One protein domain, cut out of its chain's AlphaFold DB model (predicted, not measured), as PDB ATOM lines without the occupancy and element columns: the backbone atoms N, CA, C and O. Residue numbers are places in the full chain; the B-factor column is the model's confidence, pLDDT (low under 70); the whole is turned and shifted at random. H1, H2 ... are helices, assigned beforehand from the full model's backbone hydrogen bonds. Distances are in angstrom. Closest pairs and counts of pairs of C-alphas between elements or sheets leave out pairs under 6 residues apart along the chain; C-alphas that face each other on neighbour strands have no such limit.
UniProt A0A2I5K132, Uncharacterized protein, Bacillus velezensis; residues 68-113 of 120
ATOM      1  N   ASN A  68     106.864  52.709 268.521       87.25
ATOM      2  CA  ASN A  68     107.470  53.359 269.686       87.25
ATOM      3  C   ASN A  68     107.037  54.825 269.810       87.25
ATOM      4  O   ASN A  68     106.760  55.301 270.908       87.25
ATOM      5  N   ILE A  69     106.947  55.536 268.686       87.69
ATOM      6  CA  ILE A  69     106.479  56.923 268.656       87.69
ATOM      7  C   ILE A  69     104.997  56.997 269.045       87.69
ATOM      8  O   ILE A  69     104.618  57.868 269.827       87.69
ATOM      9  N   LYS A  70     104.170  56.055 268.572       88.00
ATOM     10  CA  LYS A  70     102.752  55.970 268.953       88.00
ATOM     11  C   LYS A  70     102.571  55.780 270.461       88.00
ATOM     12  O   LYS A  70     101.773  56.499 271.061       88.00
ATOM     13  N   GLU A  71     103.337  54.882 271.084       91.19
ATOM     14  CA  GLU A  71     103.291  54.673 272.541       91.19
ATOM     15  C   GLU A  71     103.752  55.912 273.323       91.19
ATOM     16  O   GLU A  71     103.136  56.271 274.325       91.19
ATOM     17  N   VAL A  72     104.785  56.619 272.848       91.25
ATOM     18  CA  VAL A  72     105.248  57.875 273.467       91.25
ATOM     19  C   VAL A  72     104.166  58.956 273.416       91.25
ATOM     20  O   VAL A  72     103.889  59.593 274.433       91.25
ATOM     21  N   ILE A  73     103.532  59.157 272.255       91.19
ATOM     22  CA  ILE A  73     102.448  60.139 272.092       91.19
ATOM     23  C   ILE A  73     101.264  59.775 272.991       91.19
ATOM     24  O   ILE A  73     100.710  60.641 273.665       91.19
ATOM     25  N   LYS A  74     100.891  58.491 273.025       93.38
ATOM     26  CA  LYS A  74      99.812  57.986 273.876       93.38
ATOM     27  C   LYS A  74     100.093  58.264 275.353       93.38
ATOM     28  O   LYS A  74      99.260  58.890 276.002       93.38
ATOM     29  N   GLY A  75     101.264  57.875 275.856       93.88
ATOM     30  CA  GLY A  75     101.643  58.103 277.252       93.88
ATOM     31  C   GLY A  75     101.669  59.589 277.618       93.88
ATOM     32  O   GLY A  75     101.176  59.970 278.676       93.88
ATOM     33  N   PHE A  76     102.162  60.450 276.722       94.62
ATOM     34  CA  PHE A  76     102.105  61.899 276.922       94.62
ATOM     35  C   PHE A  76     100.664  62.423 277.022       94.62
ATOM     36  O   PHE A  76     100.348  63.175 277.941       94.62
ATOM     37  N   ASN A  77      99.774  61.994 276.122       93.56
ATOM     38  CA  ASN A  77      98.367  62.397 276.151       93.56
ATOM     39  C   ASN A  77      97.648  61.901 277.417       93.56
ATOM     40  O   ASN A  77      96.856  62.637 277.999       93.56
ATOM     41  N   GLU A  78      97.936  60.676 277.864       95.19
ATOM     42  CA  GLU A  78      97.410  60.121 279.117       95.19
ATOM     43  C   GLU A  78      97.904  60.917 280.339       95.19
ATOM     44  O   GLU A  78      97.116  61.215 281.238       95.19
ATOM     45  N   MET A  79      99.179  61.329 280.353       92.75
ATOM     46  CA  MET A  79      99.732  62.203 281.396       92.75
ATOM     47  C   MET A  79      99.073  63.589 281.413       92.75
ATOM     48  O   MET A  79      98.724  64.073 282.491       92.75
ATOM     49  N   GLU A  80      98.872  64.221 280.251       93.19
ATOM     50  CA  GLU A  80      98.166  65.508 280.143       93.19
ATOM     51  C   GLU A  80      96.709  65.382 280.624       93.19
ATOM     52  O   GLU A  80      96.234  66.234 281.375       93.19
ATOM     53  N   ALA A  81      96.007  64.306 280.250       93.75
ATOM     54  CA  ALA A  81      94.618  64.069 280.648       93.75
ATOM     55  C   ALA A  81      94.464  63.853 282.165       93.75
ATOM     56  O   ALA A  81      93.513  64.349 282.769       93.75
ATOM     57  N   GLY A  82      95.410  63.146 282.793       94.00
ATOM     58  CA  GLY A  82      95.421  62.891 284.237       94.00
ATOM     59  C   GLY A  82      95.982  64.034 285.089       94.00
ATOM     60  O   GLY A  82      95.983  63.928 286.316       94.00
ATOM     61  N   ARG A  83      96.467  65.122 284.475       91.62
ATOM     62  CA  ARG A  83      97.195  66.212 285.146       91.62
ATOM     63  C   ARG A  83      96.490  66.738 286.396       91.62
ATOM     64  O   ARG A  83      97.098  66.798 287.463       91.62
ATOM     65  N   GLU A  84      95.223  67.130 286.278       92.12
ATOM     66  CA  GLU A  84      94.483  67.738 287.393       92.12
ATOM     67  C   GLU A  84      94.188  66.735 288.511       92.12
ATOM     68  O   GLU A  84      94.260  67.072 289.695       92.12
ATOM     69  N   ASP A  85      93.927  65.479 288.152       94.75
ATOM     70  CA  ASP A  85      93.719  64.410 289.124       94.75
ATOM     71  C   ASP A  85      95.006  64.120 289.908       94.75
ATOM     72  O   ASP A  85      94.956  63.981 291.132       94.75
ATOM     73  N   ILE A  86      96.165  64.109 289.239       90.38
ATOM     74  CA  ILE A  86      97.483  63.966 289.879       90.38
ATOM     75  C   ILE A  86      97.734  65.129 290.848       90.38
ATOM     76  O   ILE A  86      98.092  64.897 292.006       90.38
ATOM     77  N   LYS A  87      97.481  66.370 290.411       90.94
ATOM     78  CA  LYS A  87      97.617  67.569 291.254       90.94
ATOM     79  C   LYS A  87      96.732  67.496 292.495       90.94
ATOM     80  O   LYS A  87      97.187  67.813 293.593       90.94
ATOM     81  N   ARG A  88      95.493  67.025 292.340       92.56
ATOM     82  CA  ARG A  88      94.549  66.827 293.449       92.56
ATOM     83  C   ARG A  88      95.002  65.732 294.418       92.56
ATOM     84  O   ARG A  88      94.822  65.894 295.621       92.56
ATOM     85  N   LEU A  89      95.559  64.628 293.915       93.19
ATOM     86  CA  LEU A  89      96.030  63.506 294.737       93.19
ATOM     87  C   LEU A  89      97.316  63.825 295.509       93.19
ATOM     88  O   LEU A  89      97.541  63.247 296.570       93.19
ATOM     89  N   ASN A  90      98.147  64.743 295.010       90.38
ATOM     90  CA  ASN A  90      99.380  65.151 295.679       90.38
ATOM     91  C   ASN A  90      99.547  66.686 295.695       90.38
ATOM     92  O   ASN A  90     100.391  67.233 294.978       90.38
ATOM     93  N   PRO A  91      98.760  67.403 296.517       87.25
ATOM     94  CA  PRO A  91      98.681  68.865 296.489       87.25
ATOM     95  C   PRO A  91      99.900  69.566 297.106       87.25
ATOM     96  O   PRO A  91     100.085  70.763 296.911       87.25
ATOM     97  N   HIS A  92     100.734  68.846 297.858       88.25
ATOM     98  CA  HIS A  92     101.921  69.408 298.514       88.25
ATOM     99  C   HIS A  92     103.143  69.501 297.586       88.25
ATOM    100  O   HIS A  92     104.182  70.020 297.989       88.25
ATOM    101  N   CYS A  93     103.039  68.990 296.359       87.25
ATOM    102  CA  CYS A  93     104.118  69.023 295.382       87.25
ATOM    103  C   CYS A  93     104.079  70.324 294.565       87.25
ATOM    104  O   CYS A  93     103.010  70.794 294.182       87.25
ATOM    105  N   HIS A  94     105.247  70.891 294.249       86.00
ATOM    106  CA  HIS A  94     105.348  71.992 293.287       86.00
ATOM    107  C   HIS A  94     105.320  71.445 291.858       86.00
ATOM    108  O   HIS A  94     106.197  70.673 291.469       86.00
ATOM    109  N   TYR A  95     104.332  71.869 291.071       89.06
ATOM    110  CA  TYR A  95     104.133  71.390 289.700       89.06
ATOM    111  C   TYR A  95     104.722  72.306 288.626       89.06
ATOM    112  O   TYR A  95     104.746  71.904 287.470       89.06
ATOM    113  N   ASP A  96     105.254  73.483 288.971       89.06
ATOM    114  CA  ASP A  96     105.766  74.450 287.985       89.06
ATOM    115  C   ASP A  96     106.861  73.845 287.089       89.06
ATOM    116  O   ASP A  96     106.864  74.032 285.873       89.06
ATOM    117  N   GLY A  97     107.763  73.047 287.674       88.69
ATOM    118  CA  GLY A  97     108.792  72.325 286.921       88.69
ATOM    119  C   GLY A  97     108.225  71.216 286.029       88.69
ATOM    120  O   GLY A  97     108.695  71.032 284.907       88.69
ATOM    121  N   TRP A  98     107.192  70.509 286.498       88.75
ATOM    122  CA  TRP A  98     106.489  69.485 285.717       88.75
ATOM    123  C   TRP A  98     105.751  70.119 284.530       88.75
ATOM    124  O   TRP A  98     105.917  69.678 283.396       88.75
ATOM    125  N   ASP A  99     105.027  71.214 284.774       91.06
ATOM    126  CA  ASP A  99     104.294  71.977 283.762       91.06
ATOM    127  C   ASP A  99     105.246  72.532 282.693       91.06
ATOM    128  O   ASP A  99     104.971  72.455 281.493       91.06
ATOM    129  N   HIS A 100     106.406  73.037 283.117       93.62
ATOM    130  CA  HIS A 100     107.436  73.523 282.207       93.62
ATOM    131  C   HIS A 100     108.010  72.400 281.329       93.62
ATOM    132  O   HIS A 100     108.113  72.562 280.112       93.62
ATOM    133  N   ALA A 101     108.338  71.246 281.919       92.12
ATOM    134  CA  ALA A 101     108.844  70.090 281.180       92.12
ATOM    135  C   ALA A 101     107.813  69.544 280.176       92.12
ATOM    136  O   ALA A 101     108.165  69.270 279.026       92.12
ATOM    137  N   MET A 102     106.539  69.444 280.573       93.44
ATOM    138  CA  MET A 102     105.455  69.011 279.685       93.44
ATOM    139  C   MET A 102     105.250  69.978 278.520       93.44
ATOM    140  O   MET A 102     105.097  69.535 277.382       93.44
ATOM    141  N   SER A 103     105.343  71.288 278.765       94.00
ATOM    142  CA  SER A 103     105.276  72.306 277.710       94.00
ATOM    143  C   SER A 103     106.395  72.150 276.672       94.00
ATOM    144  O   SER A 103     106.118  72.121 275.469       94.00
ATOM    145  N   HIS A 104     107.649  71.969 277.105       95.44
ATOM    146  CA  HIS A 104     108.777  71.730 276.189       95.44
ATOM    147  C   HIS A 104     108.611  70.444 275.390       95.44
ATOM    148  O   HIS A 104     108.811  70.431 274.176       95.44
ATOM    149  N   PHE A 105     108.201  69.359 276.047       94.94
ATOM    150  CA  PHE A 105     107.993  68.088 275.363       94.94
ATOM    151  C   PHE A 105     106.868  68.181 274.322       94.94
ATOM    152  O   PHE A 105     107.033  67.730 273.189       94.94
ATOM    153  N   LYS A 106     105.771  68.879 274.642       94.19
ATOM    154  CA  LYS A 106     104.692  69.193 273.694       94.19
ATOM    155  C   LYS A 106     105.195  69.967 272.477       94.19
ATOM    156  O   LYS A 106     104.765  69.681 271.361       94.19
ATOM    157  N   GLN A 107     106.097  70.933 272.666       93.56
ATOM    158  CA  GLN A 107     106.710  71.673 271.559       93.56
ATOM    159  C   GLN A 107     107.554  70.758 270.669       93.56
ATOM    160  O   GLN A 107     107.401  70.817 269.453       93.56
ATOM    161  N   ILE A 108     108.364  69.867 271.251       93.56
ATOM    162  CA  ILE A 108     109.153  68.882 270.493       93.56
ATOM    163  C   ILE A 108     108.236  68.004 269.632       93.56
ATOM    164  O   ILE A 108     108.468  67.870 268.431       93.56
ATOM    165  N   LEU A 109     107.167  67.454 270.218       91.00
ATOM    166  CA  LEU A 109     106.215  66.612 269.488       91.00
ATOM    167  C   LEU A 109     105.501  67.379 268.362       91.00
ATOM    168  O   LEU A 109     105.309  66.833 267.276       91.00
ATOM    169  N   LYS A 110     105.143  68.651 268.581       90.25
ATOM    170  CA  LYS A 110     104.579  69.519 267.533       90.25
ATOM    171  C   LYS A 110     105.584  69.797 266.413       90.25
ATOM    172  O   LYS A 110     105.233  69.674 265.245       90.25
ATOM    173  N   SER A 111     106.830  70.133 266.748       88.31
ATOM    174  CA  SER A 111     107.894  70.381 265.764       88.31
ATOM    175  C   SER A 111     108.217  69.144 264.926       88.31
ATOM    176  O   SER A 111     108.540  69.277 263.751       88.31
ATOM    177  N   ALA A 112     108.082  67.950 265.505       87.56
ATOM    178  CA  ALA A 112     108.222  66.675 264.808       87.56
ATOM    179  C   ALA A 112     106.959  66.245 264.030       87.56
ATOM    180  O   ALA A 112     106.938  65.145 263.491       87.56
ATOM    181  N   GLN A 113     105.909  67.078 263.981       85.12
ATOM    182  CA  GLN A 113     104.617  66.783 263.336       85.12
ATOM    183  C   GLN A 113     103.889  65.550 263.911       85.12
ATOM    184  O   GLN A 113     103.010  64.974 263.273       85.12
TER     185      GLN A 113
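What this domain is: This is residues 68 to 113 of the 120 residues of an uncharacterized protein of Bacillus velezensis (UniProt A0A2I5K132). The model is an open, narrow U: H1 and H2, one after the other, make one arm, the chain turns at residues 88 to 94, and H3 runs back as the other arm, with few contacts between the arms. The printed part has 46 residues with three named helices, in the order H1, H2, H3, and no named strand; the class is all helix. It is loose, with a radius of gyration of the C-alphas of 11.8 A, and only just elongated, spanning 35 by 18 by 12 A.

Where its parts are: H1, residues 68 to 81, begins at C-alpha 68 (107.470, 53.359, 269.686) and measures 20.0 A. H2, residues 83 to 89, measures 10.0 A. H3, residues 96 to 111, measures 22.7 A and ends at C-alpha 111 (107.894, 70.381, 265.764).

How they stand to each other: H1 and H2 meet only through their tight link. H2 and H3 are apart. H1 and H3 are close but not clearly touching, at a steep tilt of 41 degrees, opposite ways; their closest C-alphas, of Ile 73 and Leu 109, are 7.9 A apart. In H1, H2 and H3 every O i to N i+4 pair is within hydrogen-bond range.

The domain as a whole: The C-alphas farthest apart, of His 92 and Gln 113, are 35.4 A apart. The printed part has no cut, no link is long, and no printed residue is under 70 in pLDDT.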